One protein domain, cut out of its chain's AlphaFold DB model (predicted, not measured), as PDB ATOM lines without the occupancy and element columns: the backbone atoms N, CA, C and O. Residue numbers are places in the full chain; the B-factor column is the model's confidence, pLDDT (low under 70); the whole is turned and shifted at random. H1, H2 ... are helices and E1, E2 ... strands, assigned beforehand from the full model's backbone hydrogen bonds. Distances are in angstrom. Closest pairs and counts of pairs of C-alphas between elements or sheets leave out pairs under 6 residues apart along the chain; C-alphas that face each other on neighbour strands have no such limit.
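Overview. This is residues 3 to 55 of the 55 residues of the protein "Sporulation protein SsgA" of Kitasatospora cheerisanensis KCTC 2395 (UniProt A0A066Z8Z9). The model is an open, flat arch with no packed core: a two-stranded hairpin, E1 and E2, makes one leg, the helix H1 spans the top, and after a long link the helix H2 makes the other leg. The space between the legs is empty, and H2 sticks out at the far end, apart from the other named elements. The printed part has 53 residues with two named strands and two named helices, in the order E1, E2, H1, H2; the class is mixed, helices and strands, and the one sheet, E1 - E2, is antiparallel. The whole is extended, with a radius of gyration of the C-alphas of 17.6 A and spans of 44 by 36 by 11 A.

Arrangement. E1, residues 3 to 8, and E2, residues 11 to 17, form a hairpin through a tight link of 2 residues. They are antiparallel, with 159 degrees between their directions. The C-alphas of Cys 3 and Glu 16, which face each other, are 4.7 A apart. N 4 and O 15 are within hydrogen-bond range at 2.9 A, as are N 13 and O 6 at 2.9 A. A tight link of 1 residue joins E2 to H1, residues 19 to 32. H1 is apart from E1. H2, residues 44 to 53, is apart from E1, E2 and H1. In H1 and H2 every O i to N i+4 pair is within hydrogen-bond range.

Along the chain. E1 begins at C-alpha 3, (-12.536, 2.230, -36.645), and is 16.7 A long. E2 measures 20.2 A and H1 20.0 A from first to last C-alpha; H1 begins at C-alpha 19, (-5.231, -2.318, -39.890). H2, 13.9 A long, ends at C-alpha 53, (6.037, 40.253, -33.631).

Size, cuts and confidence. The two C-alphas farthest apart, those of Arg 20 and Ser 55, are 46.8 A apart. The printed part has no cut. The link from H1 to H2, 11 residues, is long. Residues 7 to 12, 20 to 29 and 42 to 55 stand free. The mean pLDDT of the printed part is 92.4; residues 54 to 55 are under 70.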
ATOM      1  N   CYS A   3     -11.301   1.470 -36.488       98.31
ATOM      2  CA  CYS A   3     -12.536   2.230 -36.645       98.31
ATOM      3  C   CYS A   3     -12.280   3.684 -36.244       98.31
ATOM      4  O   CYS A   3     -11.634   3.935 -35.227       98.31
ATOM      5  N   ILE A   4     -12.772   4.624 -37.045       98.31
ATOM      6  CA  ILE A   4     -12.585   6.063 -36.850       98.31
ATOM      7  C   ILE A   4     -13.971   6.698 -36.836       98.31
ATOM      8  O   ILE A   4     -14.679   6.650 -37.842       98.31
ATOM      9  N   ALA A   5     -14.355   7.261 -35.695       97.94
ATOM     10  CA  ALA A   5     -15.583   8.031 -35.555       97.94
ATOM     11  C   ALA A   5     -15.281   9.515 -35.786       97.94
ATOM     12  O   ALA A   5     -14.326  10.049 -35.217       97.94
ATOM     13  N   LEU A   6     -16.076  10.157 -36.637       97.94
ATOM     14  CA  LEU A   6     -16.015  11.583 -36.921       97.94
ATOM     15  C   LEU A   6     -17.320  12.229 -36.468       97.94
ATOM     16  O   LEU A   6     -18.384  11.862 -36.963       97.94
ATOM     17  N   SER A   7     -17.205  13.209 -35.577       97.56
ATOM     18  CA  SER A   7     -18.334  13.913 -34.971       97.56
ATOM     19  C   SER A   7     -18.341  15.374 -35.413       97.56
ATOM     20  O   SER A   7     -17.323  16.063 -35.304       97.56
ATOM     21  N   SER A   8     -19.486  15.862 -35.886       97.25
ATOM     22  CA  SER A   8     -19.726  17.276 -36.183       97.25
ATOM     23  C   SER A   8     -21.119  17.702 -35.699       97.25
ATOM     24  O   SER A   8     -21.952  16.849 -35.381       97.25
ATOM     25  N   PRO A   9     -21.416  19.014 -35.629       97.19
ATOM     26  CA  PRO A   9     -22.757  19.492 -35.287       97.19
ATOM     27  C   PRO A   9     -23.864  18.913 -36.183       97.19
ATOM     28  O   PRO A   9     -25.003  18.766 -35.743       97.19
ATOM     29  N   GLU A  10     -23.535  18.583 -37.431       95.44
ATOM     30  CA  GLU A  10     -24.451  18.011 -38.418       95.44
ATOM     31  C   GLU A  10     -24.640  16.491 -38.267       95.44
ATOM     32  O   GLU A  10     -25.592  15.949 -38.836       95.44
ATOM     33  N   GLY A  11     -23.782  15.796 -37.507       95.38
ATOM     34  CA  GLY A  11     -23.950  14.375 -37.198       95.38
ATOM     35  C   GLY A  11     -22.658  13.585 -36.977       95.38
ATOM     36  O   GLY A  11     -21.586  14.130 -36.733       95.38
ATOM     37  N   GLU A  12     -22.787  12.260 -37.072       97.62
ATOM     38  CA  GLU A  12     -21.718  11.285 -36.830       97.62
ATOM     39  C   GLU A  12     -21.456  10.435 -38.081       97.62
ATOM     40  O   GLU A  12     -22.393   9.997 -38.756       97.62
ATOM     41  N   ALA A  13     -20.187  10.133 -38.352       98.06
ATOM     42  CA  ALA A  13     -19.768   9.187 -39.382       98.06
ATOM     43  C   ALA A  13     -18.792   8.151 -38.812       98.06
ATOM     44  O   ALA A  13     -17.878   8.489 -38.061       98.06
ATOM     45  N   LEU A  14     -18.956   6.886 -39.208       98.25
ATOM     46  CA  LEU A  14     -18.050   5.797 -38.843       98.25
ATOM     47  C   LEU A  14     -17.321   5.282 -40.085       98.25
ATOM     48  O   LEU A  14     -17.948   4.851 -41.051       98.25
ATOM     49  N   LEU A  15     -15.993   5.317 -40.037       98.19
ATOM     50  CA  LEU A  15     -15.106   4.809 -41.078       98.19
ATOM     51  C   LEU A  15     -14.358   3.576 -40.570       98.19
ATOM     52  O   LEU A  15     -13.929   3.530 -39.417       98.19
ATOM     53  N   GLU A  16     -14.133   2.608 -41.455       98.56
ATOM     54  CA  GLU A  16     -13.342   1.413 -41.165       98.56
ATOM     55  C   GLU A  16     -12.153   1.309 -42.119       98.56
ATOM     56  O   GLU A  16     -12.289   1.446 -43.335       98.56
ATOM     57  N   ALA A  17     -10.974   1.039 -41.560       98.00
ATOM     58  CA  ALA A  17      -9.739   0.892 -42.315       98.00
ATOM     59  C   ALA A  17      -9.061  -0.470 -42.055       98.00
ATOM     60  O   ALA A  17      -9.030  -0.965 -40.914       98.00
ATOM     61  N   PRO A  18      -8.438  -1.086 -43.080       98.56
ATOM     62  CA  PRO A  18      -7.616  -2.275 -42.894       98.56
ATOM     63  C   PRO A  18      -6.389  -1.959 -42.030       98.56
ATOM     64  O   PRO A  18      -5.519  -1.182 -42.419       98.56
ATOM     65  N   ALA A  19      -6.275  -2.620 -40.874       98.38
ATOM     66  CA  ALA A  19      -5.231  -2.318 -39.890       98.38
ATOM     67  C   ALA A  19      -3.810  -2.474 -40.456       98.38
ATOM     68  O   ALA A  19      -2.963  -1.629 -40.206       98.38
ATOM     69  N   ARG A  20      -3.558  -3.504 -41.277       98.44
ATOM     70  CA  ARG A  20      -2.237  -3.727 -41.893       98.44
ATOM     71  C   ARG A  20      -1.847  -2.632 -42.883       98.44
ATOM     72  O   ARG A  20      -0.682  -2.258 -42.946       98.44
ATOM     73  N   ALA A  21      -2.807  -2.126 -43.659       98.44
ATOM     74  CA  ALA A  21      -2.543  -1.043 -44.603       98.44
ATOM     75  C   ALA A  21      -2.229   0.259 -43.852       98.44
ATOM     76  O   ALA A  21      -1.252   0.931 -44.179       98.44
ATOM     77  N   LEU A  22      -3.002   0.562 -42.802       98.50
ATOM     78  CA  LEU A  22      -2.773   1.729 -41.953       98.50
ATOM     79  C   LEU A  22      -1.436   1.638 -41.200       98.50
ATOM     80  O   LEU A  22      -0.664   2.589 -41.211       98.50
ATOM     81  N   GLU A  23      -1.110   0.479 -40.627       98.69
ATOM     82  CA  GLU A  23       0.180   0.233 -39.969       98.69
ATOM     83  C   GLU A  23       1.353   0.398 -40.947       98.69
ATOM     84  O   GLU A  23       2.353   1.035 -40.623       98.69
ATOM     85  N   SER A  24       1.245  -0.149 -42.162       98.69
ATOM     86  CA  SER A  24       2.291  -0.004 -43.177       98.69
ATOM     87  C   SER A  24       2.482   1.449 -43.612       98.69
ATOM     88  O   SER A  24       3.601   1.835 -43.954       98.69
ATOM     89  N   PHE A  25       1.410   2.239 -43.640       98.69
ATOM     90  CA  PHE A  25       1.492   3.670 -43.892       98.69
ATOM     91  C   PHE A  25       2.216   4.387 -42.746       98.69
ATOM     92  O   PHE A  25       3.189   5.087 -43.018       98.69
ATOM     93  N   LEU A  26       1.826   4.134 -41.492       98.62
ATOM     94  CA  LEU A  26       2.454   4.743 -40.313       98.62
ATOM     95  C   LEU A  26       3.946   4.395 -40.202       98.62
ATOM     96  O   LEU A  26       4.773   5.271 -40.004       98.62
ATOM     97  N   LYS A  27       4.349   3.152 -40.487       98.75
ATOM     98  CA  LYS A  27       5.781   2.789 -40.511       98.75
ATOM     99  C   LYS A  27       6.595   3.600 -41.523       98.75
ATOM    100  O   LYS A  27       7.772   3.867 -41.296       98.75
ATOM    101  N   ARG A  28       5.992   3.989 -42.652       98.75
ATOM    102  CA  ARG A  28       6.651   4.858 -43.638       98.75
ATOM    103  C   ARG A  28       6.733   6.302 -43.151       98.75
ATOM    104  O   ARG A  28       7.724   6.959 -43.457       98.75
ATOM    105  N   THR A  29       5.729   6.790 -42.420       98.31
ATOM    106  CA  THR A  29       5.784   8.128 -41.812       98.31
ATOM    107  C   THR A  29       6.810   8.170 -40.691       98.31
ATOM    108  O   THR A  29       7.624   9.082 -40.687       98.31
ATOM    109  N   ASP A  30       6.871   7.141 -39.844       98.50
ATOM    110  CA  ASP A  30       7.855   7.019 -38.762       98.50
ATOM    111  C   ASP A  30       9.289   6.941 -39.304       98.50
ATOM    112  O   ASP A  30      10.223   7.471 -38.709       98.50
ATOM    113  N   ALA A  31       9.486   6.296 -40.459       98.25
ATOM    114  CA  ALA A  31      10.785   6.271 -41.126       98.25
ATOM    115  C   ALA A  31      11.187   7.644 -41.693       98.25
ATOM    116  O   ALA A  31      12.375   7.955 -41.742       98.25
ATOM    117  N   ALA A  32      10.218   8.448 -42.142       97.62
ATOM    118  CA  ALA A  32      10.466   9.788 -42.671       97.62
ATOM    119  C   ALA A  32      10.682  10.818 -41.552       97.62
ATOM    120  O   ALA A  32      11.596  11.632 -41.629       97.62
ATOM    121  N   VAL A  33       9.852  10.760 -40.510       97.44
ATOM    122  CA  VAL A  33       9.893  11.615 -39.326       97.44
ATOM    123  C   VAL A  33       9.693  10.714 -38.107       97.44
ATOM    124  O   VAL A  33       8.554  10.405 -37.757       97.44
ATOM    125  N   PRO A  34      10.781  10.265 -37.459       97.62
ATOM    126  CA  PRO A  34      10.673   9.459 -36.255       97.62
ATOM    127  C   PRO A  34       9.835  10.161 -35.178       97.62
ATOM    128  O   PRO A  34      10.025  11.368 -34.972       97.62
ATOM    129  N   PRO A  35       8.961   9.436 -34.457       97.06
ATOM    130  CA  PRO A  35       8.179  10.021 -33.373       97.06
ATOM    131  C   PRO A  35       9.067  10.754 -32.358       97.06
ATOM    132  O   PRO A  35      10.115  10.246 -31.948       97.06
ATOM    133  N   GLY A  36       8.666  11.962 -31.970       95.19
ATOM    134  CA  GLY A  36       9.446  12.862 -31.112       95.19
ATOM    135  C   GLY A  36      10.449  13.757 -31.856       95.19
ATOM    136  O   GLY A  36      11.101  14.595 -31.227       95.19
ATOM    137  N   THR A  37      10.597  13.618 -33.179       94.88
ATOM    138  CA  THR A  37      11.473  14.469 -34.014       94.88
ATOM    139  C   THR A  37      10.712  15.422 -34.937       94.88
ATOM    140  O   THR A  37      11.310  16.081 -35.789       94.88
ATOM    141  N   GLU A  38       9.400  15.546 -34.749       94.38
ATOM    142  CA  GLU A  38       8.506  16.364 -35.571       94.38
ATOM    143  C   GLU A  38       8.938  17.838 -35.569       94.38
ATOM    144  O   GLU A  38       9.016  18.457 -36.627       94.38
ATOM    145  N   HIS A  39       9.348  18.362 -34.407       88.12
ATOM    146  CA  HIS A  39       9.842  19.735 -34.222       88.12
ATOM    147  C   HIS A  39      11.046  20.096 -35.107       88.12
ATOM    148  O   HIS A  39      11.283  21.261 -35.398       88.12
ATOM    149  N   ARG A  40      11.821  19.109 -35.572       90.62
ATOM    150  CA  ARG A  40      12.958  19.364 -36.475       90.62
ATOM    151  C   ARG A  40      12.516  19.737 -37.887       90.62
ATOM    152  O   ARG A  40      13.320  20.249 -38.658       90.62
ATOM    153  N   HIS A  41      11.262  19.449 -38.223       89.19
ATOM    154  CA  HIS A  41      10.673  19.680 -39.537       89.19
ATOM    155  C   HIS A  41       9.752  20.906 -39.552       89.19
ATOM    156  O   HIS A  41       9.311  21.322 -40.621       89.19
ATOM    157  N   PHE A  42       9.476  21.491 -38.383       79.19
ATOM    158  CA  PHE A  42       8.676  22.696 -38.233       79.19
ATOM    159  C   PHE A  42       9.166  23.492 -37.022       79.19
ATOM    160  O   PHE A  42       8.978  23.076 -35.878       79.19
ATOM    161  N   ASP A  43       9.804  24.630 -37.289       79.19
ATOM    162  CA  ASP A  43      10.303  25.533 -36.254       79.19
ATOM    163  C   ASP A  43       9.149  26.389 -35.716       79.19
ATOM    164  O   ASP A  43       8.915  27.523 -36.138       79.19
ATOM    165  N   LEU A  44       8.385  25.782 -34.808       77.75
ATOM    166  CA  LEU A  44       7.239  26.401 -34.151       77.75
ATOM    167  C   LEU A  44       7.638  27.700 -33.438       77.75
ATOM    168  O   LEU A  44       6.869  28.653 -33.465       77.75
ATOM    169  N   ASP A  45       8.826  27.754 -32.831       78.38
ATOM    170  CA  ASP A  45       9.291  28.923 -32.078       78.38
ATOM    171  C   ASP A  45       9.548  30.109 -33.008       78.38
ATOM    172  O   ASP A  45       9.176  31.246 -32.701       78.38
ATOM    173  N   ARG A  46      10.127  29.847 -34.183       81.00
ATOM    174  CA  ARG A  46      10.289  30.861 -35.223       81.00
ATOM    175  C   ARG A  46       8.942  31.341 -35.765       81.00
ATOM    176  O   ARG A  46       8.745  32.547 -35.881       81.00
ATOM    177  N   GLU A  47       8.019  30.437 -36.081       82.19
ATOM    178  CA  GLU A  47       6.697  30.816 -36.605       82.19
ATOM    179  C   GLU A  47       5.856  31.569 -35.558       82.19
ATOM    180  O   GLU A  47       5.231  32.583 -35.869       82.19
ATOM    181  N   LEU A  48       5.907  31.156 -34.287       83.88
ATOM    182  CA  LEU A  48       5.302  31.889 -33.171       83.88
ATOM    183  C   LEU A  48       5.916  33.279 -33.011       83.88
ATOM    184  O   LEU A  48       5.188  34.248 -32.808       83.88
ATOM    185  N   SER A  49       7.242  33.388 -33.131       85.94
ATOM    186  CA  SER A  49       7.931  34.680 -33.081       85.94
ATOM    187  C   SER A  49       7.459  35.611 -34.199       85.94
ATOM    188  O   SER A  49       7.283  36.799 -33.948       85.94
ATOM    189  N   HIS A  50       7.201  35.090 -35.404       84.69
ATOM    190  CA  HIS A  50       6.617  35.873 -36.494       84.69
ATOM    191  C   HIS A  50       5.211  36.382 -36.149       84.69
ATOM    192  O   HIS A  50       4.970  37.581 -36.244       84.69
ATOM    193  N   ILE A  51       4.315  35.509 -35.679       87.50
ATOM    194  CA  ILE A  51       2.929  35.885 -35.347       87.50
ATOM    195  C   ILE A  51       2.881  36.925 -34.215       87.50
ATOM    196  O   ILE A  51       2.112  37.884 -34.271       87.50
ATOM    197  N   LEU A  52       3.706  36.747 -33.180       87.75
ATOM    198  CA  LEU A  52       3.720  37.626 -32.009       87.75
ATOM    199  C   LEU A  52       4.460  38.949 -32.255       87.75
ATOM    200  O   LEU A  52       4.182  39.920 -31.559       87.75
ATOM    201  N   ALA A  53       5.384  39.007 -33.219       82.56
ATOM    202  CA  ALA A  53       6.037  40.253 -33.631       82.56
ATOM    203  C   ALA A  53       5.158  41.120 -34.551       82.56
ATOM    204  O   ALA A  53       5.413  42.314 -34.688       82.56
ATOM    205  N   GLU A  54       4.137  40.532 -35.179       66.75
ATOM    206  CA  GLU A  54       3.125  41.237 -35.981       66.75
ATOM    207  C   GLU A  54       1.935  41.757 -35.142       66.75
ATOM    208  O   GLU A  54       0.978  42.292 -35.707       66.75
ATOM    209  N   SER A  55       1.991  41.614 -33.809       52.78
ATOM    210  CA  SER A  55       0.966  42.063 -32.847       52.78
ATOM    211  C   SER A  55       1.324  43.365 -32.129       52.78
ATOM    212  O   SER A  55       2.521  43.589 -31.841       52.78
TER     213      SER A  55